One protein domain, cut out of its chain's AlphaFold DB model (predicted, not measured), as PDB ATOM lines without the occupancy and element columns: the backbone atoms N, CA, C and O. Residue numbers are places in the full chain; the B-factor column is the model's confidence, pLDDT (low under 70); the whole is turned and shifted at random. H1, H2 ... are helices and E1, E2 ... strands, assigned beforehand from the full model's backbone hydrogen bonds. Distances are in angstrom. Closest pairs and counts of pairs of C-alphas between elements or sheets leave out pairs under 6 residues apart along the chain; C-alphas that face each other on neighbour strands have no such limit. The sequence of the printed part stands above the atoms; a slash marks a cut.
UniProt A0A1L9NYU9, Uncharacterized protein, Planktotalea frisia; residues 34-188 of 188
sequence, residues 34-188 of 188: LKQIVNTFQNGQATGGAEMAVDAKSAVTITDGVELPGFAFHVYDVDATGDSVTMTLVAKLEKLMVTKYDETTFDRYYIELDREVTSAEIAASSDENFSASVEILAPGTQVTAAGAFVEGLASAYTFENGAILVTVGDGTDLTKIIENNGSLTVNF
ATOM      1  N   LEU A  34     -22.585  23.520 -11.250       86.62
ATOM      2  CA  LEU A  34     -23.611  24.549 -11.152       86.62
ATOM      3  C   LEU A  34     -22.912  25.820 -10.708       86.62
ATOM      4  O   LEU A  34     -22.196  25.815  -9.710       86.62
ATOM      5  N   LYS A  35     -23.110  26.906 -11.440       90.56
ATOM      6  CA  LYS A  35     -22.523  28.205 -11.124       90.56
ATOM      7  C   LYS A  35     -23.456  29.037 -10.259       90.56
ATOM      8  O   LYS A  35     -23.010  29.658  -9.293       90.56
ATOM      9  N   GLN A  36     -24.742  29.024 -10.585       91.19
ATOM     10  CA  GLN A  36     -25.786  29.586  -9.744       91.19
ATOM     11  C   GLN A  36     -27.137  28.980 -10.086       91.19
ATOM     12  O   GLN A  36     -27.386  28.557 -11.215       91.19
ATOM     13  N   ILE A  37     -28.024  28.990  -9.100       91.50
ATOM     14  CA  ILE A  37     -29.435  28.708  -9.300       91.50
ATOM     15  C   ILE A  37     -30.257  29.790  -8.612       91.50
ATOM     16  O   ILE A  37     -30.010  30.129  -7.454       91.50
ATOM     17  N   VAL A  38     -31.209  30.362  -9.338       92.69
ATOM     18  CA  VAL A  38     -32.070  31.446  -8.858       92.69
ATOM     19  C   VAL A  38     -33.507  30.967  -8.905       92.69
ATOM     20  O   VAL A  38     -33.941  30.431  -9.921       92.69
ATOM     21  N   ASN A  39     -34.248  31.176  -7.822       92.94
ATOM     22  CA  ASN A  39     -35.677  30.922  -7.776       92.94
ATOM     23  C   ASN A  39     -36.445  32.234  -7.642       92.94
ATOM     24  O   ASN A  39     -36.147  33.067  -6.780       92.94
ATOM     25  N   THR A  40     -37.461  32.392  -8.481       94.31
ATOM     26  CA  THR A  40     -38.421  33.488  -8.389       94.31
ATOM     27  C   THR A  40     -39.836  32.941  -8.320       94.31
ATOM     28  O   THR A  40     -40.142  31.938  -8.964       94.31
ATOM     29  N   PHE A  41     -40.703  33.652  -7.612       93.94
ATOM     30  CA  PHE A  41     -42.121  33.344  -7.505       93.94
ATOM     31  C   PHE A  41     -42.964  34.524  -7.972       93.94
ATOM     32  O   PHE A  41     -42.659  35.684  -7.681       93.94
ATOM     33  N   GLN A  42     -44.053  34.217  -8.662       95.00
ATOM     34  CA  GLN A  42     -45.074  35.166  -9.072       95.00
ATOM     35  C   GLN A  42     -46.442  34.603  -8.699       95.00
ATOM     36  O   GLN A  42     -46.724  33.434  -8.936       95.00
ATOM     37  N   ASN A  43     -47.307  35.445  -8.145       94.56
ATOM     38  CA  ASN A  43     -48.712  35.121  -7.907       94.56
ATOM     39  C   ASN A  43     -49.580  36.383  -7.940       94.56
ATOM     40  O   ASN A  43     -49.237  37.394  -7.312       94.56
ATOM     41  N   GLY A  44     -50.733  36.319  -8.608       93.69
ATOM     42  CA  GLY A  44     -51.633  37.463  -8.778       93.69
ATOM     43  C   GLY A  44     -52.068  38.137  -7.472       93.69
ATOM     44  O   GLY A  44     -52.232  39.353  -7.441       93.69
ATOM     45  N   GLN A  45     -52.200  37.381  -6.378       89.94
ATOM     46  CA  GLN A  45     -52.629  37.904  -5.076       89.94
ATOM     47  C   GLN A  45     -51.444  38.196  -4.146       89.94
ATOM     48  O   GLN A  45     -51.305  39.313  -3.656       89.94
ATOM     49  N   ALA A  46     -50.567  37.216  -3.917       86.88
ATOM     50  CA  ALA A  46     -49.492  37.301  -2.928       86.88
ATOM     51  C   ALA A  46     -48.386  38.293  -3.321       86.88
ATOM     52  O   ALA A  46     -47.791  38.925  -2.452       86.88
ATOM     53  N   THR A  47     -48.131  38.453  -4.622       91.12
ATOM     54  CA  THR A  47     -47.109  39.377  -5.154       91.12
ATOM     55  C   THR A  47     -47.714  40.552  -5.925       91.12
ATOM     56  O   THR A  47     -46.986  41.351  -6.508       91.12
ATOM     57  N   GLY A  48     -49.048  40.647  -5.995       92.62
ATOM     58  CA  GLY A  48     -49.724  41.584  -6.897       92.62
ATOM     59  C   GLY A  48     -49.418  41.325  -8.380       92.62
ATOM     60  O   GLY A  48     -49.454  42.255  -9.181       92.62
ATOM     61  N   GLY A  49     -49.064  40.084  -8.733       93.94
ATOM     62  CA  GLY A  49     -48.659  39.681 -10.082       93.94
ATOM     63  C   GLY A  49     -47.209  40.000 -10.455       93.94
ATOM     64  O   GLY A  49     -46.827  39.751 -11.595       93.94
ATOM     65  N   ALA A  50     -46.400  40.529  -9.535       95.00
ATOM     66  CA  ALA A  50     -44.990  40.801  -9.783       95.00
ATOM     67  C   ALA A  50     -44.123  39.548  -9.582       95.00
ATOM     68  O   ALA A  50     -44.322  38.782  -8.645       95.00
ATOM     69  N   GLU A  51     -43.119  39.351 -10.432       95.31
ATOM     70  CA  GLU A  51     -42.094  38.333 -10.190       95.31
ATOM     71  C   GLU A  51     -41.150  38.801  -9.077       95.31
ATOM     72  O   GLU A  51     -40.587  39.895  -9.148       95.31
ATOM     73  N   MET A  52     -40.977  37.977  -8.045       93.81
ATOM     74  CA  MET A  52     -40.191  38.285  -6.853       93.81
ATOM     75  C   MET A  52     -39.112  37.223  -6.652       93.81
ATOM     76  O   MET A  52     -39.398  36.030  -6.704       93.81
ATOM     77  N   ALA A  53     -37.880  37.639  -6.363       93.81
ATOM     78  CA  ALA A  53     -36.807  36.716  -6.014       93.81
ATOM     79  C   ALA A  53     -37.105  36.038  -4.669       93.81
ATOM     80  O   ALA A  53     -37.436  36.699  -3.682       93.81
ATOM     81  N   VAL A  54     -36.991  34.716  -4.632       89.69
ATOM     82  CA  VAL A  54     -37.271  33.892  -3.451       89.69
ATOM     83  C   VAL A  54     -35.975  33.406  -2.826       89.69
ATOM     84  O   VAL A  54     -35.796  33.524  -1.614       89.69
ATOM     85  N   ASP A  55     -35.056  32.905  -3.646       89.25
ATOM     86  CA  ASP A  55     -33.746  32.447  -3.196       89.25
ATOM     87  C   ASP A  55     -32.743  32.463  -4.353       89.25
ATOM     88  O   ASP A  55     -33.117  32.446  -5.528       89.25
ATOM     89  N   ALA A  56     -31.463  32.442  -4.007       88.81
ATOM     90  CA  ALA A  56     -30.385  32.205  -4.944       88.81
ATOM     91  C   ALA A  56     -29.263  31.439  -4.246       88.81
ATOM     92  O   ALA A  56     -28.822  31.809  -3.154       88.81
ATOM     93  N   LYS A  57     -28.769  30.382  -4.890       85.69
ATOM     94  CA  LYS A  57     -27.613  29.620  -4.415       85.69
ATOM     95  C   LYS A  57     -26.449  29.800  -5.375       85.69
ATOM     96  O   LYS A  57     -26.624  29.834  -6.592       85.69
ATOM     97  N   SER A  58     -25.261  29.937  -4.800       79.06
ATOM     98  CA  SER A  58     -24.000  30.054  -5.531       79.06
ATOM     99  C   SER A  58     -23.426  28.684  -5.885       79.06
ATOM    100  O   SER A  58     -23.989  27.656  -5.516       79.06
ATOM    101  N   ALA A  59     -22.295  28.699  -6.587       76.12
ATOM    102  CA  ALA A  59     -21.733  27.540  -7.254       76.12
ATOM    103  C   ALA A  59     -21.567  26.286  -6.378       76.12
ATOM    104  O   ALA A  59     -21.042  26.350  -5.263       76.12
ATOM    105  N   VAL A  60     -21.950  25.140  -6.941       74.88
ATOM    106  CA  VAL A  60     -21.796  23.800  -6.367       74.88
ATOM    107  C   VAL A  60     -21.289  22.868  -7.469       74.88
ATOM    108  O   VAL A  60     -21.804  22.862  -8.584       74.88
ATOM    109  N   THR A  61     -20.263  22.069  -7.182       74.19
ATOM    110  CA  THR A  61     -19.827  21.012  -8.105       74.19
ATOM    111  C   THR A  61     -20.911  19.943  -8.196       74.19
ATOM    112  O   THR A  61     -21.306  19.417  -7.160       74.19
ATOM    113  N   ILE A  62     -21.370  19.601  -9.405       68.19
ATOM    114  CA  ILE A  62     -22.310  18.492  -9.587       68.19
ATOM    115  C   ILE A  62     -21.524  17.185  -9.506       68.19
ATOM    116  O   ILE A  62     -20.575  16.947 -10.252       68.19
ATOM    117  N   THR A  63     -21.927  16.329  -8.581       65.12
ATOM    118  CA  THR A  63     -21.532  14.922  -8.504       65.12
ATOM    119  C   THR A  63     -22.803  14.101  -8.321       65.12
ATOM    120  O   THR A  63     -23.840  14.666  -7.983       65.12
ATOM    121  N   ASP A  64     -22.758  12.786  -8.523       63.84
ATOM    122  CA  ASP A  64     -23.941  11.946  -8.298       63.84
ATOM    123  C   ASP A  64     -24.478  12.128  -6.866       63.84
ATOM    124  O   ASP A  64     -23.739  11.941  -5.895       63.84
ATOM    125  N   GLY A  65     -25.759  12.500  -6.751       56.62
ATOM    126  CA  GLY A  65     -26.430  12.730  -5.467       56.62
ATOM    127  C   GLY A  65     -26.078  14.051  -4.773       56.62
ATOM    128  O   GLY A  65     -25.996  14.083  -3.543       56.62
ATOM    129  N   VAL A  66     -25.815  15.126  -5.526       60.41
ATOM    130  CA  VAL A  66     -25.675  16.470  -4.941       60.41
ATOM    131  C   VAL A  66     -27.045  17.072  -4.665       60.41
ATOM    132  O   VAL A  66     -27.730  17.521  -5.580       60.41
ATOM    133  N   GLU A  67     -27.353  17.148  -3.375       58.41
ATOM    134  CA  GLU A  67     -28.464  17.904  -2.801       58.41
ATOM    135  C   GLU A  67     -28.116  19.398  -2.824       58.41
ATOM    136  O   GLU A  67     -27.180  19.848  -2.141       58.41
ATOM    137  N   LEU A  68     -28.838  20.195  -3.612       60.44
ATOM    138  CA  LEU A  68     -28.694  21.643  -3.524       60.44
ATOM    139  C   LEU A  68     -29.276  22.116  -2.191       60.44
ATOM    140  O   LEU A  68     -30.322  21.633  -1.761       60.44
ATOM    141  N   PRO A  69     -28.623  23.069  -1.498       54.53
ATOM    142  CA  PRO A  69     -29.148  23.567  -0.238       54.53
ATOM    143  C   PRO A  69     -30.583  24.043  -0.451       54.53
ATOM    144  O   PRO A  69     -30.825  24.849  -1.351       54.53
ATOM    145  N   GLY A  70     -31.505  23.552   0.383       54.12
ATOM    146  CA  GLY A  70     -32.936  23.801   0.236       54.12
ATOM    147  C   GLY A  70     -33.245  25.263  -0.090       54.12
ATOM    148  O   GLY A  70     -32.727  26.196   0.546       54.12
ATOM    149  N   PHE A  71     -34.071  25.452  -1.116       57.78
ATOM    150  CA  PHE A  71     -34.595  26.761  -1.482       57.78
ATOM    151  C   PHE A  71     -35.431  27.330  -0.337       57.78
ATOM    152  O   PHE A  71     -36.020  26.585   0.456       57.78
ATOM    153  N   ALA A  72     -35.492  28.655  -0.231       58.00
ATOM    154  CA  ALA A  72     -36.354  29.334   0.718       58.00
ATOM    155  C   ALA A  72     -37.775  28.746   0.636       58.00
ATOM    156  O   ALA A  72     -38.282  28.420  -0.434       58.00
ATOM    157  N   PHE A  73     -38.382  28.546   1.806       68.88
ATOM    158  CA  PHE A  73     -39.666  27.854   2.002       68.88
ATOM    159  C   PHE A  73     -39.677  26.326   1.784       68.88
ATOM    160  O   PHE A  73     -40.687  25.709   2.115       68.88
ATOM    161  N   HIS A  74     -38.556  25.704   1.383       78.06
ATOM    162  CA  HIS A  74     -38.397  24.250   1.194       78.06
ATOM    163  C   HIS A  74     -39.526  23.636   0.352       78.06
ATOM    164  O   HIS A  74     -40.148  22.656   0.763       78.06
ATOM    165  N   VAL A  75     -39.848  24.261  -0.785       83.44
ATOM    166  CA  VAL A  75     -40.913  23.769  -1.671       83.44
ATOM    167  C   VAL A  75     -40.427  22.542  -2.436       83.44
ATOM    168  O   VAL A  75     -41.003  21.464  -2.298       83.44
ATOM    169  N   TYR A  76     -39.333  22.703  -3.175       86.25
ATOM    170  CA  TYR A  76     -38.687  21.636  -3.925       86.25
ATOM    171  C   TYR A  76     -37.314  21.324  -3.340       86.25
ATOM    172  O   TYR A  76     -36.561  22.237  -2.990       86.25
ATOM    173  N   ASP A  77     -37.022  20.034  -3.265       86.12
ATOM    174  CA  ASP A  77     -35.676  19.501  -3.143       86.12
ATOM    175  C   ASP A  77     -35.088  19.409  -4.542       86.12
ATOM    176  O   ASP A  77     -35.769  18.933  -5.454       86.12
ATOM    177  N   VAL A  78     -33.888  19.940  -4.742       84.75
ATOM    178  CA  VAL A  78     -33.298  20.041  -6.079       84.75
ATOM    179  C   VAL A  78     -31.991  19.271  -6.093       84.75
ATOM    180  O   VAL A  78     -30.990  19.719  -5.541       84.75
ATOM    181  N   ASP A  79     -32.018  18.142  -6.783       85.12
ATOM    182  CA  ASP A  79     -30.897  17.230  -6.941       85.12
ATOM    183  C   ASP A  79     -30.260  17.403  -8.309       85.12
ATOM    184  O   ASP A  79     -30.949  17.359  -9.328       85.12
ATOM    185  N   ALA A  80     -28.938  17.532  -8.357       85.44
ATOM    186  CA  ALA A  80     -28.190  17.491  -9.608       85.44
ATOM    187  C   ALA A  80     -27.419  16.171  -9.715       85.44
ATOM    188  O   ALA A  80     -26.739  15.754  -8.778       85.44
ATOM    189  N   THR A  81     -27.532  15.484 -10.852       84.06
ATOM    190  CA  THR A  81     -26.827  14.222 -11.122       84.06
ATOM    191  C   THR A  81     -26.522  14.120 -12.609       84.06
ATOM    192  O   THR A  81     -27.438  14.128 -13.434       84.06
ATOM    193  N   GLY A  82     -25.240  14.004 -12.963       84.88
ATOM    194  CA  GLY A  82     -24.836  13.994 -14.367       84.88
ATOM    195  C   GLY A  82     -25.297  15.259 -15.101       84.88
ATOM    196  O   GLY A  82     -25.168  16.378 -14.606       84.88
ATOM    197  N   ASP A  83     -25.912  15.036 -16.255       88.69
ATOM    198  CA  ASP A  83     -26.535  16.043 -17.115       88.69
ATOM    199  C   ASP A  83     -28.042  16.185 -16.829       88.69
ATOM    200  O   ASP A  83     -28.865  16.309 -17.737       88.69
ATOM    201  N   SER A  84     -28.432  16.078 -15.556       90.81
ATOM    202  CA  SER A  84     -29.827  16.208 -15.144       90.81
ATOM    203  C   SER A  84     -29.989  16.924 -13.810       90.81
ATOM    204  O   SER A  84     -29.136  16.843 -12.921       90.81
ATOM    205  N   VAL A  85     -31.125  17.602 -13.667       90.69
ATOM    206  CA  VAL A  85     -31.624  18.141 -12.403       90.69
ATOM    207  C   VAL A  85     -33.000  17.550 -12.137       90.69
ATOM    208  O   VAL A  85     -33.870  17.574 -13.006       90.69
ATOM    209  N   THR A  86     -33.207  17.028 -10.934       92.50
ATOM    210  CA  THR A  86     -34.500  16.536 -10.457       92.50
ATOM    211  C   THR A  86     -35.016  17.445  -9.355       92.50
ATOM    212  O   THR A  86     -34.315  17.728  -8.394       92.50
ATOM    213  N   MET A  87     -36.251  17.908  -9.502       92.00
ATOM    214  CA  MET A  87     -36.970  18.722  -8.534       92.00
ATOM    215  C   MET A  87     -38.053  17.869  -7.879       92.00
ATOM    216  O   MET A  87     -39.069  17.570  -8.506       92.00
ATOM    217  N   THR A  88     -37.857  17.474  -6.627       91.88
ATOM    218  CA  THR A  88     -38.815  16.674  -5.852       91.88
ATOM    219  C   THR A  88     -39.633  17.583  -4.949       91.88
ATOM    220  O   THR A  88     -39.074  18.394  -4.216       91.88
ATOM    221  N   LEU A  89     -40.965  17.486  -4.970       90.81
ATOM    222  CA  LEU A  89     -41.784  18.287  -4.062       90.81
ATOM    223  C   LEU A  89     -41.640  17.755  -2.627       90.81
ATOM    224  O   LEU A  89     -42.004  16.618  -2.341       90.81
ATOM    225  N   VAL A  90     -41.162  18.602  -1.715       90.12
ATOM    226  CA  VAL A  90     -40.968  18.282  -0.282       90.12
ATOM    227  C   VAL A  90     -41.686  19.269   0.643       90.12
ATOM    228  O   VAL A  90     -41.516  19.256   1.868       90.12
ATOM    229  N   ALA A  91     -42.509  20.134   0.052       86.31
ATOM    230  CA  ALA A  91     -43.186  21.213   0.738       86.31
ATOM    231  C   ALA A  91     -44.061  20.739   1.904       86.31
ATOM    232  O   ALA A  91     -44.832  19.782   1.815       86.31
ATOM    233  N   LYS A  92     -44.041  21.522   2.982       86.69
ATOM    234  CA  LYS A  92     -45.050  21.446   4.043       86.69
ATOM    235  C   LYS A  92     -46.243  22.302   3.646       86.69
ATOM    236  O   LYS A  92     -46.189  23.520   3.819       86.69
ATOM    237  N   LEU A  93     -47.288  21.683   3.088       86.44
ATOM    238  CA  LEU A  93     -48.446  22.390   2.520       86.44
ATOM    239  C   LEU A  93     -49.055  23.422   3.477       86.44
ATOM    240  O   LEU A  93     -49.471  24.486   3.039       86.44
ATOM    241  N   GLU A  94     -49.065  23.153   4.784       86.25
ATOM    242  CA  GLU A  94     -49.599  24.062   5.803       86.25
ATOM    243  C   GLU A  94     -48.805  25.369   5.958       86.25
ATOM    244  O   GLU A  94     -49.275  26.311   6.597       86.25
ATOM    245  N   LYS A  95     -47.594  25.430   5.397       83.31
ATOM    246  CA  LYS A  95     -46.746  26.627   5.359       83.31
ATOM    247  C   LYS A  95     -46.860  27.396   4.047       83.31
ATOM    248  O   LYS A  95     -46.319  28.496   3.960       83.31
ATOM    249  N   LEU A  96     -47.524  26.829   3.043       82.62
ATOM    250  CA  LEU A  96     -47.690  27.462   1.745       82.62
ATOM    251  C   LEU A  96     -48.972  28.287   1.720       82.62
ATOM    252  O   LEU A  96     -50.044  27.827   2.106       82.62
ATOM    253  N   MET A  97     -48.861  29.518   1.225       81.62
ATOM    254  CA  MET A  97     -50.029  30.366   0.973       81.62
ATOM    255  C   MET A  97     -50.748  29.985  -0.324       81.62
ATOM    256  O   MET A  97     -51.937  30.260  -0.467       81.62
ATOM    257  N   VAL A  98     -50.029  29.368  -1.262       87.94
ATOM    258  CA  VAL A  98     -50.521  28.980  -2.582       87.94
ATOM    259  C   VAL A  98     -50.111  27.535  -2.837       87.94
ATOM    260  O   VAL A  98     -48.941  27.190  -2.712       87.94
ATOM    261  N   THR A  99     -51.085  26.685  -3.155       90.81
ATOM    262  CA  THR A  99     -50.867  25.248  -3.405       90.81
ATOM    263  C   THR A  99     -51.497  24.754  -4.705       90.81
ATOM    264  O   THR A  99     -51.255  23.618  -5.101       90.81
ATOM    265  N   LYS A 100     -52.289  25.596  -5.377       94.19
ATOM    266  CA  LYS A 100     -52.895  25.330  -6.685       94.19
ATOM    267  C   LYS A 100     -52.594  26.503  -7.595       94.19
ATOM    268  O   LYS A 100     -52.846  27.641  -7.198       94.19
ATOM    269  N   TYR A 101     -51.995  26.225  -8.742       95.31
ATOM    270  CA  TYR A 101     -51.441  27.258  -9.603       95.31
ATOM    271  C   TYR A 101     -52.450  27.556 -10.701       95.31
ATOM    272  O   TYR A 101     -52.952  26.646 -11.359       95.31
ATOM    273  N   ASP A 102     -52.762  28.836 -10.842       95.94
ATOM    274  CA  ASP A 102     -53.567  29.386 -11.926       95.94
ATOM    275  C   ASP A 102     -52.671  30.092 -12.957       95.94
ATOM    276  O   ASP A 102     -51.449  30.153 -12.804       95.94
ATOM    277  N   GLU A 103     -53.281  30.704 -13.973       96.69
ATOM    278  CA  GLU A 103     -52.601  31.493 -15.012       96.69
ATOM    279  C   GLU A 103     -51.764  32.678 -14.489       96.69
ATOM    280  O   GLU A 103     -51.036  33.311 -15.253       96.69
ATOM    281  N   THR A 104     -51.853  33.004 -13.197       95.88
ATOM    282  CA  THR A 104     -51.097  34.090 -12.564       95.88
ATOM    283  C   THR A 104     -50.003  33.599 -11.624       95.88
ATOM    284  O   THR A 104     -49.301  34.432 -11.041       95.88
ATOM    285  N   THR A 105     -49.864  32.282 -11.455       95.75
ATOM    286  CA  THR A 105     -48.987  31.662 -10.462       95.75
ATOM    287  C   THR A 105     -47.855  30.894 -11.127       95.75
ATOM    288  O   THR A 105     -48.100  29.972 -11.898       95.75
ATOM    289  N   PHE A 106     -46.614  31.256 -10.798       95.44
ATOM    290  CA  PHE A 106     -45.421  30.649 -11.378       95.44
ATOM    291  C   PHE A 106     -44.304  30.523 -10.344       95.44
ATOM    292  O   PHE A 106     -43.960  31.511  -9.693       95.44
ATOM    293  N   ASP A 107     -43.685  29.347 -10.284       93.62
ATOM    294  CA  ASP A 107     -42.327  29.181  -9.773       93.62
ATOM    295  C   ASP A 107     -41.369  29.050 -10.950       93.62
ATOM    296  O   ASP A 107     -41.589  28.246 -11.859       93.62
ATOM    297  N   ARG A 108     -40.287  29.824 -10.928       95.38
ATOM    298  CA  ARG A 108     -39.244  29.774 -11.953       95.38
ATOM    299  C   ARG A 108     -37.910  29.452 -11.315       95.38
ATOM    300  O   ARG A 108     -37.564  30.030 -10.284       95.38
ATOM    301  N   TYR A 109     -37.176  28.545 -11.942       94.31
ATOM    302  CA  TYR A 109     -35.835  28.138 -11.555       94.31
ATOM    303  C   TYR A 109     -34.898  28.390 -12.725       94.31
ATOM    304  O   TYR A 109     -35.037  27.777 -13.779       94.31
ATOM    305  N   TYR A 110     -33.958  29.306 -12.530       95.25
ATOM    306  CA  TYR A 110     -32.922  29.643 -13.495       95.25
ATOM    307  C   TYR A 110     -31.639  28.939 -13.081       95.25
ATOM    308  O   TYR A 110     -31.088  29.250 -12.027       95.25
ATOM    309  N   ILE A 111     -31.183  27.989 -13.887       93.44
ATOM    310  CA  ILE A 111     -30.071  27.093 -13.577       93.44
ATOM    311  C   ILE A 111     -28.919  27.408 -14.534       93.44
ATOM    312  O   ILE A 111     -28.999  27.096 -15.720       93.44
ATOM    313  N   GLU A 112     -27.851  28.035 -14.043       94.94
ATOM    314  CA  GLU A 112     -26.637  28.286 -14.830       94.94
ATOM    315  C   GLU A 112     -25.557  27.271 -14.470       94.94
ATOM    316  O   GLU A 112     -25.163  27.137 -13.308       94.94
ATOM    317  N   LEU A 113     -25.040  26.597 -15.495       92.06
ATOM    318  CA  LEU A 113     -23.854  25.758 -15.406       92.06
ATOM    319  C   LEU A 113     -22.590  26.582 -15.688       92.06
ATOM    320  O   LEU A 113     -22.619  27.674 -16.256       92.06
ATOM    321  N   ASP A 114     -21.434  26.030 -15.345       92.25
ATOM    322  CA  ASP A 114     -20.123  26.552 -15.741       92.25
ATOM    323  C   ASP A 114     -19.814  26.408 -17.242       92.25
ATOM    324  O   ASP A 114     -18.764  26.862 -17.703       92.25
ATOM    325  N   ARG A 115     -20.756  25.852 -18.007       90.88
ATOM    326  CA  ARG A 115     -20.741  25.713 -19.462       90.88
ATOM    327  C   ARG A 115     -22.031  26.242 -20.081       90.88
ATOM    328  O   ARG A 115     -23.067  26.301 -19.427       90.88
ATOM    329  N   GLU A 116     -21.963  26.589 -21.361       93.25
ATOM    330  CA  GLU A 116     -23.157  26.874 -22.158       93.25
ATOM    331  C   GLU A 116     -23.975  25.588 -22.361       93.25
ATOM    332  O   GLU A 116     -23.422  24.521 -22.654       93.25
ATOM    333  N   VAL A 117     -25.295  25.701 -22.200       90.50
ATOM    334  CA  VAL A 117     -26.259  24.618 -22.423       90.50
ATOM    335  C   VAL A 117     -26.905  24.803 -23.791       90.50
ATOM    336  O   VAL A 117     -27.413  25.878 -24.099       90.50
ATOM    337  N   THR A 118     -26.898  23.755 -24.613       91.94
ATOM    338  CA  THR A 118     -27.432  23.797 -25.987       91.94
ATOM    339  C   THR A 118     -28.730  23.008 -26.161       91.94
ATOM    340  O   THR A 118     -29.445  23.218 -27.141       91.94
ATOM    341  N   SER A 119     -29.060  22.144 -25.203       94.06
ATOM    342  CA  SER A 119     -30.302  21.377 -25.126       94.06
ATOM    343  C   SER A 119     -30.809  21.346 -23.693       94.06
ATOM    344  O   SER A 119     -30.014  21.284 -22.769       94.06
ATOM    345  N   ALA A 120     -32.126  21.393 -23.511       95.44
ATOM    346  CA  ALA A 120     -32.754  21.116 -22.232       95.44
ATOM    347  C   ALA A 120     -34.176  20.607 -22.475       95.44
ATOM    348  O   ALA A 120     -34.890  21.146 -23.323       95.44
ATOM    349  N   GLU A 121     -34.591  19.575 -21.749       97.00
ATOM    350  CA  GLU A 121     -35.933  19.004 -21.880       97.00
ATOM    351  C   GLU A 121     -36.435  18.416 -20.564       97.00
ATOM    352  O   GLU A 121     -35.652  17.928 -19.750       97.00
ATOM    353  N   ILE A 122     -37.756  18.418 -20.370       96.69
ATOM    354  CA  ILE A 122     -38.385  17.641 -19.298       96.69
ATOM    355  C   ILE A 122     -38.288  16.166 -19.688       96.69
ATOM    356  O   ILE A 122     -39.003  15.700 -20.574       96.69
ATOM    357  N   ALA A 123     -37.404  15.440 -19.016       95.44
ATOM    358  CA  ALA A 123     -37.150  14.031 -19.275       95.44
ATOM    359  C   ALA A 123     -38.188  13.125 -18.604       95.44
ATOM    360  O   ALA A 123     -38.557  12.080 -19.143       95.44
ATOM    361  N   ALA A 124     -38.660  13.522 -17.421       93.62
ATOM    362  CA  ALA A 124     -39.670  12.788 -16.677       93.62
ATOM    363  C   ALA A 124     -40.483  13.719 -15.773       93.62
ATOM    364  O   ALA A 124     -39.950  14.653 -15.181       93.62
ATOM    365  N   SER A 125     -41.768  13.400 -15.622       94.75
ATOM    366  CA  SER A 125     -42.596  13.853 -14.506       94.75
ATOM    367  C   SER A 125     -43.201  12.615 -13.865       94.75
ATOM    368  O   SER A 125     -43.819  11.805 -14.561       94.75
ATOM    369  N   SER A 126     -42.998  12.431 -12.563       95.31
ATOM    370  CA  SER A 126     -43.569  11.287 -11.842       95.31
ATOM    371  C   SER A 126     -45.026  11.510 -11.425       95.31
ATOM    372  O   SER A 126     -45.673  10.570 -10.967       95.31
ATOM    373  N   ASP A 127     -45.562  12.716 -11.642       94.81
ATOM    374  CA  ASP A 127     -46.948  13.076 -11.349       94.81
ATOM    375  C   ASP A 127     -47.578  13.879 -12.504       94.81
ATOM    376  O   ASP A 127     -46.948  14.764 -13.085       94.81
ATOM    377  N   GLU A 128     -48.833  13.576 -12.842       94.88
ATOM    378  CA  GLU A 128     -49.601  14.271 -13.887       94.88
ATOM    379  C   GLU A 128     -50.074  15.671 -13.468       94.88
ATOM    380  O   GLU A 128     -50.444  16.480 -14.314       94.88
ATOM    381  N   ASN A 129     -50.057  15.964 -12.166       96.25
ATOM    382  CA  ASN A 129     -50.455  17.249 -11.602       96.25
ATOM    383  C   ASN A 129     -49.321  18.283 -11.647       96.25
ATOM    384  O   ASN A 129     -49.501  19.385 -11.133       96.25
ATOM    385  N   PHE A 130     -48.164  17.949 -12.226       95.00
ATOM    386  CA  PHE A 130     -47.161  18.934 -12.620       95.00
ATOM    387  C   PHE A 130     -47.525  19.552 -13.965       95.00
ATOM    388  O   PHE A 130     -47.671  18.853 -14.965       95.00
ATOM    389  N   SER A 131     -47.557  20.881 -14.010       96.56
ATOM    390  CA  SER A 131     -47.572  21.636 -15.258       96.56
ATOM    391  C   SER A 131     -46.310  22.480 -15.324       96.56
ATOM    392  O   SER A 131     -46.167  23.473 -14.605       96.56
ATOM    393  N   ALA A 132     -45.358  22.037 -16.144       97.06
ATOM    394  CA  ALA A 132     -44.051  22.662 -16.245       97.06
ATOM    395  C   ALA A 132     -43.576  22.800 -17.694       97.06
ATOM    396  O   ALA A 132     -43.982  22.056 -18.586       97.06
ATOM    397  N   SER A 133     -42.681  23.757 -17.910       97.56
ATOM    398  CA  SER A 133     -41.992  23.986 -19.179       97.56
ATOM    399  C   SER A 133     -40.510  24.261 -18.944       97.56
ATOM    400  O   SER A 133     -40.110  24.652 -17.845       97.56
ATOM    401  N   VAL A 134     -39.707  24.032 -19.983       97.94
ATOM    402  CA  VAL A 134     -38.258  24.251 -19.979       97.94
ATOM    403  C   VAL A 134     -37.874  25.111 -21.180       97.94
ATOM    404  O   VAL A 134     -38.334  24.867 -22.294       97.94
ATOM    405  N   GLU A 135     -37.023  26.106 -20.942       98.00
ATOM    406  CA  GLU A 135     -36.453  27.003 -21.948       98.00
ATOM    407  C   GLU A 135     -34.945  27.176 -21.712       98.00
ATOM    408  O   GLU A 135     -34.476  27.112 -20.577       98.00
ATOM    409  N   ILE A 136     -34.181  27.423 -22.778       97.88
ATOM    410  CA  ILE A 136     -32.771  27.820 -22.686       97.88
ATOM    411  C   ILE A 136     -32.670  29.330 -22.886       97.88
ATOM    412  O   ILE A 136     -33.065  29.862 -23.922       97.88
ATOM    413  N   LEU A 137     -32.077  30.010 -21.912       97.75
ATOM    414  CA  LEU A 137     -31.726  31.419 -21.975       97.75
ATOM    415  C   LEU A 137     -30.317  31.581 -22.538       97.75
ATOM    416  O   LEU A 137     -29.381  30.899 -22.119       97.75
ATOM    417  N   ALA A 138     -30.159  32.528 -23.460       97.06
ATOM    418  CA  ALA A 138     -28.883  32.786 -24.113       97.06
ATOM    419  C   ALA A 138     -27.810  33.304 -23.129       97.06
ATOM    420  O   ALA A 138     -28.147  33.988 -22.153       97.06
ATOM    421  N   PRO A 139     -26.517  33.068 -23.410       97.88
ATOM    422  CA  PRO A 139     -25.411  33.685 -22.683       97.88
ATOM    423  C   PRO A 139     -25.543  35.203 -22.519       97.88
ATOM    424  O   PRO A 139     -25.877  35.926 -23.458       97.88
ATOM    425  N   GLY A 140     -25.281  35.691 -21.306       97.12
ATOM    426  CA  GLY A 140     -25.396  37.102 -20.929       97.12
ATOM    427  C   GLY A 140     -26.821  37.579 -20.623       97.12
ATOM    428  O   GLY A 140     -27.010  38.777 -20.391       97.12
ATOM    429  N   THR A 141     -27.817  36.684 -20.611       97.81
ATOM    430  CA  THR A 141     -29.195  37.038 -20.238       97.81
ATOM    431  C   THR A 141     -29.234  37.612 -18.824       97.81
ATOM    432  O   THR A 141     -28.629  37.075 -17.896       97.81
ATOM    433  N   GLN A 142     -29.965  38.714 -18.667       97.25
ATOM    434  CA  GLN A 142     -30.223  39.347 -17.380       97.25
ATOM    435  C   GLN A 142     -31.695  39.188 -17.024       97.25
ATOM    436  O   GLN A 142     -32.569  39.530 -17.819       97.25
ATOM    437  N   VAL A 143     -31.956  38.715 -15.810       95.38
ATOM    438  CA  VAL A 143     -33.299  38.619 -15.235       95.38
ATOM    439  C   VAL A 143     -33.381  39.583 -14.066       95.38
ATOM    440  O   VAL A 143     -32.465  39.669 -13.249       95.38
ATOM    441  N   THR A 144     -34.463  40.355 -14.006       96.50
ATOM    442  CA  THR A 144     -34.713  41.312 -12.927       96.50
ATOM    443  C   THR A 144     -36.097  41.066 -12.346       96.50
ATOM    444  O   THR A 144     -37.102  41.330 -13.001       96.50
ATOM    445  N   ALA A 145     -36.132  40.595 -11.104       95.12
ATOM    446  CA  ALA A 145     -37.333  40.531 -10.292       95.12
ATOM    447  C   ALA A 145     -37.702  41.933  -9.776       95.12
ATOM    448  O   ALA A 145     -36.844  42.798  -9.573       95.12
ATOM    449  N   ALA A 146     -38.987  42.159  -9.507       95.31
ATOM    450  CA  ALA A 146     -39.498  43.421  -8.972       95.31
ATOM    451  C   ALA A 146     -39.038  43.696  -7.526       95.31
ATOM    452  O   ALA A 146     -39.080  44.833  -7.057       95.31
ATOM    453  N   GLY A 147     -38.592  42.657  -6.825       93.75
ATOM    454  CA  GLY A 147     -38.040  42.714  -5.478       93.75
ATOM    455  C   GLY A 147     -37.650  41.321  -4.998       93.75
ATOM    456  O   GLY A 147     -37.530  40.399  -5.804       93.75
ATOM    457  N   ALA A 148     -37.477  41.161  -3.688       90.81
ATOM    458  CA  ALA A 148     -37.169  39.879  -3.067       90.81
ATOM    459  C   ALA A 148     -38.053  39.611  -1.840       90.81
ATOM    460  O   ALA A 148     -38.416  40.538  -1.116       90.81
ATOM    461  N   PHE A 149     -38.375  38.340  -1.597       84.12
ATOM    462  CA  PHE A 149     -39.065  37.877  -0.387       84.12
ATOM    463  C   PHE A 149     -38.147  37.823   0.836       84.12
ATOM    464  O   PHE A 149     -38.616  37.930   1.969       84.12
ATOM    465  N   VAL A 150     -36.846  37.645   0.608       82.62
ATOM    466  CA  VAL A 150     -35.829  37.556   1.655       82.62
ATOM    467  C   VAL A 150     -35.034  38.856   1.684       82.62
ATOM    468  O   VAL A 150     -34.517  39.309   0.661       82.62
ATOM    469  N   GLU A 151     -34.932  39.469   2.863       83.75
ATOM    470  CA  GLU A 151     -34.144  40.688   3.047       83.75
ATOM    471  C   GLU A 151     -32.673  40.443   2.677       83.75
ATOM    472  O   GLU A 151     -32.061  39.467   3.110       83.75
ATOM    473  N   GLY A 152     -32.103  41.336   1.865       84.88
ATOM    474  CA  GLY A 152     -30.714  41.247   1.409       84.88
ATOM    475  C   GLY A 152     -30.479  40.331   0.203       84.88
ATOM    476  O   GLY A 152     -29.361  40.310  -0.310       84.88
ATOM    477  N   LEU A 153     -31.502  39.623  -0.288       90.12
ATOM    478  CA  LEU A 153     -31.413  38.875  -1.541       90.12
ATOM    479  C   LEU A 153     -31.421  39.837  -2.741       90.12
ATOM    480  O   LEU A 153     -32.166  40.820  -2.769       90.12
ATOM    481  N   ALA A 154     -30.585  39.552  -3.741       93.00
ATOM    482  CA  ALA A 154     -30.548  40.333  -4.970       93.00
ATOM    483  C   ALA A 154     -31.872  40.214  -5.744       93.00
ATOM    484  O   ALA A 154     -32.573  39.204  -5.683       93.00
ATOM    485  N   SER A 155     -32.206  41.248  -6.511       93.25
ATOM    486  CA  SER A 155     -33.358  41.235  -7.420       93.25
ATOM    487  C   SER A 155     -32.945  41.226  -8.890       93.25
ATOM    488  O   SER A 155     -33.809  41.232  -9.755       93.25
ATOM    489  N   ALA A 156     -31.646  41.235  -9.189       95.50
ATOM    490  CA  ALA A 156     -31.118  41.191 -10.545       95.50
ATOM    491  C   ALA A 156     -30.004  40.150 -10.629       95.50
ATOM    492  O   ALA A 156     -29.114  40.120  -9.776       95.50
ATOM    493  N   TYR A 157     -30.070  39.322 -11.665       95.69
ATOM    494  CA  TYR A 157     -29.179  38.193 -11.886       95.69
ATOM    495  C   TYR A 157     -28.730  38.180 -13.341       95.69
ATOM    496  O   TYR A 157     -29.540  38.360 -14.251       95.69
ATOM    497  N   THR A 158     -27.435  37.964 -13.548       96.81
ATOM    498  CA  THR A 158     -26.832  37.822 -14.873       96.81
ATOM    499  C   THR A 158     -26.359  36.391 -15.027       96.81
ATOM    500  O   THR A 158     -25.614  35.912 -14.176       96.81
ATOM    501  N   PHE A 159     -26.752  35.749 -16.122       96.62
ATOM    502  CA  PHE A 159     -26.351  34.391 -16.459       96.62
ATOM    503  C   PHE A 159     -25.311  34.443 -17.576       96.62
ATOM    504  O   PHE A 159     -25.650  34.542 -18.755       96.62
ATOM    505  N   GLU A 160     -24.029  34.452 -17.215       96.19
ATOM    506  CA  GLU A 160     -22.938  34.680 -18.174       96.19
ATOM    507  C   GLU A 160     -22.870  33.570 -19.228       96.19
ATOM    508  O   GLU A 160     -22.682  33.869 -20.403       96.19
ATOM    509  N   ASN A 161     -23.101  32.318 -18.821       95.31
ATOM    510  CA  ASN A 161     -23.125  31.151 -19.708       95.31
ATOM    511  C   ASN A 161     -24.523  30.829 -20.261       95.31
ATOM    512  O   ASN A 161     -24.702  29.831 -20.956       95.31
ATOM    513  N   GLY A 162     -25.516  31.661 -19.947       96.75
ATOM    514  CA  GLY A 162     -26.923  31.352 -20.172       96.75
ATOM    515  C   GLY A 162     -27.484  30.537 -19.014       96.75
ATOM    516  O   GLY A 162     -26.818  30.334 -18.000       96.75
ATOM    517  N   ALA A 163     -28.734  30.108 -19.132       96.44
ATOM    518  CA  ALA A 163     -29.381  29.326 -18.085       96.44
ATOM    519  C   ALA A 163     -30.471  28.427 -18.656       96.44
ATOM    520  O   ALA A 163     -31.075  28.737 -19.677       96.44
ATOM    521  N   ILE A 164     -30.769  27.348 -17.948       97.06
ATOM    522  CA  ILE A 164     -31.997  26.586 -18.142       97.06
ATOM    523  C   ILE A 164     -33.061  27.237 -17.266       97.06
ATOM    524  O   ILE A 164     -32.875  27.361 -16.057       97.06
ATOM    525  N   LEU A 165     -34.165  27.665 -17.866       97.56
ATOM    526  CA  LEU A 165     -35.342  28.155 -17.168       97.56
ATOM    527  C   LEU A 165     -36.364  27.024 -17.066       97.56
ATOM    528  O   LEU A 165     -36.967  26.640 -18.066       97.56
ATOM    529  N   VAL A 166     -36.594  26.530 -15.852       97.25
ATOM    530  CA  VAL A 166     -37.727  25.654 -15.533       97.25
ATOM    531  C   VAL A 166     -38.852  26.517 -14.977       97.25
ATOM    532  O   VAL A 166     -38.658  27.206 -13.979       97.25
ATOM    533  N   THR A 167     -40.027  26.487 -15.606       97.19
ATOM    534  CA  THR A 167     -41.223  27.193 -15.121       97.19
ATOM    535  C   THR A 167     -42.291  26.185 -14.735       97.19
ATOM    536  O   THR A 167     -42.796  25.489 -15.611       97.19
ATOM    537  N   VAL A 168     -42.664  26.147 -13.456       96.12
ATOM    538  CA  VAL A 168     -43.839  25.429 -12.936       96.12
ATOM    539  C   VAL A 168     -44.989  26.429 -12.828       96.12
ATOM    540  O   VAL A 168     -44.826  27.483 -12.215       96.12
ATOM    541  N   GLY A 169     -46.135  26.139 -13.442       96.44
ATOM    542  CA  GLY A 169     -47.200  27.130 -13.632       96.44
ATOM    543  C   GLY A 169     -48.614  26.561 -13.612       96.44
ATOM    544  O   GLY A 169     -48.879  25.550 -12.957       96.44
ATOM    545  N   ASP A 170     -49.513  27.245 -14.325       97.31
ATOM    546  CA  ASP A 170     -50.951  26.960 -14.407       97.31
ATOM    547  C   ASP A 170     -51.271  25.475 -14.592       97.31
ATOM    548  O   ASP A 170     -50.695  24.795 -15.443       97.31
ATOM    549  N   GLY A 171     -52.207  24.982 -13.787       96.12
ATOM    550  CA  GLY A 171     -52.595  23.576 -13.740       96.12
ATOM    551  C   GLY A 171     -51.800  22.738 -12.740       96.12
ATOM    552  O   GLY A 171     -52.185  21.598 -12.486       96.12
ATOM    553  N   THR A 172     -50.745  23.286 -12.126       96.69
ATOM    554  CA  THR A 172     -50.018  22.585 -11.062       96.69
ATOM    555  C   THR A 172     -50.856  22.486  -9.782       96.69
ATOM    556  O   THR A 172     -51.358  23.495  -9.280       96.69
ATOM    557  N   ASP A 173     -50.969  21.285  -9.206       96.06
ATOM    558  CA  ASP A 173     -51.612  21.060  -7.903       96.06
ATOM    559  C   ASP A 173     -50.643  20.402  -6.909       96.06
ATOM    560  O   ASP A 173     -50.512  19.176  -6.832       96.06
ATOM    561  N   LEU A 174     -49.992  21.231  -6.085       93.62
ATOM    562  CA  LEU A 174     -49.037  20.780  -5.067       93.62
ATOM    563  C   LEU A 174     -49.688  19.865  -4.028       93.62
ATOM    564  O   LEU A 174     -49.010  19.029  -3.431       93.62
ATOM    565  N   THR A 175     -51.003  19.997  -3.808       94.12
ATOM    566  CA  THR A 175     -51.726  19.154  -2.848       94.12
ATOM    567  C   THR A 175     -51.841  17.710  -3.315       94.12
ATOM    568  O   THR A 175     -51.989  16.825  -2.478       94.12
ATOM    569  N   LYS A 176     -51.743  17.469  -4.627       95.00
ATOM    570  CA  LYS A 176     -51.737  16.130  -5.226       95.00
ATOM    571  C   LYS A 176     -50.340  15.579  -5.412       95.00
ATOM    572  O   LYS A 176     -50.083  14.453  -5.003       95.00
ATOM    573  N   ILE A 177     -49.429  16.408  -5.904       93.31
ATOM    574  CA  ILE A 177     -48.033  16.019  -6.108       93.31
ATOM    575  C   ILE A 177     -47.407  15.498  -4.806       93.31
ATOM    576  O   ILE A 177     -46.734  14.467  -4.813       93.31
ATOM    577  N   ILE A 178     -47.645  16.168  -3.670       90.38
ATOM    578  CA  ILE A 178     -47.029  15.758  -2.399       90.38
ATOM    579  C   ILE A 178     -47.573  14.413  -1.896       90.38
ATOM    580  O   ILE A 178     -46.836  13.661  -1.268       90.38
ATOM    581  N   GLU A 179     -48.838  14.075  -2.192       90.94
ATOM    582  CA  GLU A 179     -49.437  12.778  -1.826       90.94
ATOM    583  C   GLU A 179     -48.702  11.615  -2.517       90.94
ATOM    584  O   GLU A 179     -48.620  10.519  -1.960       90.94
ATOM    585  N   ASN A 180     -48.124  11.873  -3.694       91.12
ATOM    586  CA  ASN A 180     -47.434  10.888  -4.521       91.12
ATOM    587  C   ASN A 180     -45.901  10.949  -4.410       91.12
ATOM    588  O   ASN A 180     -45.223  10.143  -5.044       91.12
ATOM    589  N   ASN A 181     -45.348  11.870  -3.606       90.62
ATOM    590  CA  ASN A 181     -43.922  12.233  -3.617       90.62
ATOM    591  C   ASN A 181     -43.430  12.575  -5.034       90.62
ATOM    592  O   ASN A 181     -42.393  12.084  -5.485       90.62
ATOM    593  N   GLY A 182     -44.223  13.365  -5.759       93.56
ATOM    594  CA  GLY A 182     -43.954  13.684  -7.150       93.56
ATOM    595  C   GLY A 182     -42.691  14.526  -7.342       93.56
ATOM    596  O   GLY A 182     -42.294  15.337  -6.502       93.56
ATOM    597  N   SER A 183     -42.092  14.349  -8.510       95.31
ATOM    598  CA  SER A 183     -40.852  14.966  -8.953       95.31
ATOM    599  C   SER A 183     -40.873  15.265 -10.452       95.31
ATOM    600  O   SER A 183     -41.585  14.619 -11.226       95.31
ATOM    601  N   LEU A 184     -40.056  16.236 -10.847       95.50
ATOM    602  CA  LEU A 184     -39.832  16.663 -12.223       95.50
ATOM    603  C   LEU A 184     -38.334  16.576 -12.536       95.50
ATOM    604  O   LEU A 184     -37.536  17.183 -11.831       95.50
ATOM    605  N   THR A 185     -37.945  15.870 -13.596       96.12
ATOM    606  CA  THR A 185     -36.543  15.758 -14.030       96.12
ATOM    607  C   THR A 185     -36.333  16.471 -15.359       96.12
ATOM    608  O   THR A 185     -37.077  16.253 -16.317       96.12
ATOM    609  N   VAL A 186     -35.285  17.288 -15.422       95.88
ATOM    610  CA  VAL A 186     -34.836  18.022 -16.607       95.88
ATOM    611  C   VAL A 186     -33.441  17.540 -16.998       95.88
ATOM    612  O   VAL A 186     -32.546  17.558 -16.158       95.88
ATOM    613  N   ASN A 187     -33.257  17.133 -18.254       94.88
ATOM    614  CA  ASN A 187     -31.951  16.772 -18.825       94.88
ATOM    615  C   ASN A 187     -31.356  17.952 -19.604       94.88
ATOM    616  O   ASN A 187     -32.135  18.748 -20.136       94.88
ATOM    617  N   PHE A 188     -30.022  18.039 -19.713       90.56
ATOM    618  CA  PHE A 188     -29.321  19.112 -20.437       90.56
ATOM    619  C   PHE A 188     -27.972  18.757 -21.088       90.56
ATOM    620  O   PHE A 188     -27.044  18.280 -20.402       90.56
TER     621      PHE A 188
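AT A GLANCE: This is residues 34 to 188 of the 188 residues of an uncharacterized protein of Planktotalea frisia (UniProt A0A1L9NYU9). A five-stranded sheet, E2 E1 E5 E10 E7, and a four-stranded sheet, E3 E4 E11 E6, lie face to face as a sandwich, and the small hairpin of E8 and E9 covers part of the larger sheet's other face. The short helix H1 sits at one end of the four-stranded sheet. The printed part has 155 residues with eleven named strands and one named helix, in the order E1 to E10, H1, E11; the three sheets are antiparallel, the class is mostly strand, and under half of the residues are in named elements. The whole is compact, with a radius of gyration of the C-alphas of 14.5 A, and rounded, spanning 37 by 32 by 24 A.

HOW THE PARTS SIT: E1, residues 34 to 42, and E2, residues 52 to 61, form a hairpin, with N 37 and O 57 within hydrogen-bond range at 3.0 A. E5, residues 106 to 113, E10, residues 163 to 168, and E7, residues 132 to 137, follow on the other side of E1 in this twisted sheet, with N 38 and O 110 at 2.9 A, N 109 and O 166 at 2.9 A, and N 135 and O 165 at 2.9 A. The second sheet runs E3, residues 76 to 81, E4, residues 84 to 89, E11, residues 183 to 187, and E6, residues 121 to 125; N 79 and O 86, N 87 and O 184, and N 123 and O 185 are each 2.8 A apart. E3 and E4 are a hairpin. E8, residues 141 to 144, and E9, residues 156 to 159, are another, with N 143 and O 157 at 2.9 A. The three form a stack of sheets, three sheets face to face in turn: the parts of the five-stranded and the four-stranded sheet that face each other are 10.5 A apart centre to centre, and the parts of the five-stranded sheet and the sheet of E8 and E9 that face each other are 9.3 A apart centre to centre. The closest C-alphas of E6 and E7 are those of Glu 121 and Val 134, 6.0 A apart; those of E5 and E9 are Glu 112 and Phe 159, 6.3 A apart. H1, residues 174 to 180, only grazes the four-stranded sheet; its closest C-alpha to E4 is that of Ile 178, 6.1 A from Leu 89. In H1, 2 of 3 O i to N i+4 pairs are within hydrogen-bond range.

IN THESE COORDINATES: E1 begins at C-alpha 34 (-23.611, 24.549, -11.152) and is 24.0 A long. E2 is 26.7 A, E5 22.5 A, E4 16.4 A and E7 16.2 A. E11 ends at C-alpha 187 (-31.951, 16.772, -18.825).

THE WHOLE: The C-alphas farthest apart are those of Gly 48 and Asp 64, 39.3 A. The printed part has no cut. The links E2 to E3, E4 to E5 and E8 to E9 are long. The mean pLDDT of the printed part is 89.7; residues 62 to 73 are under 70.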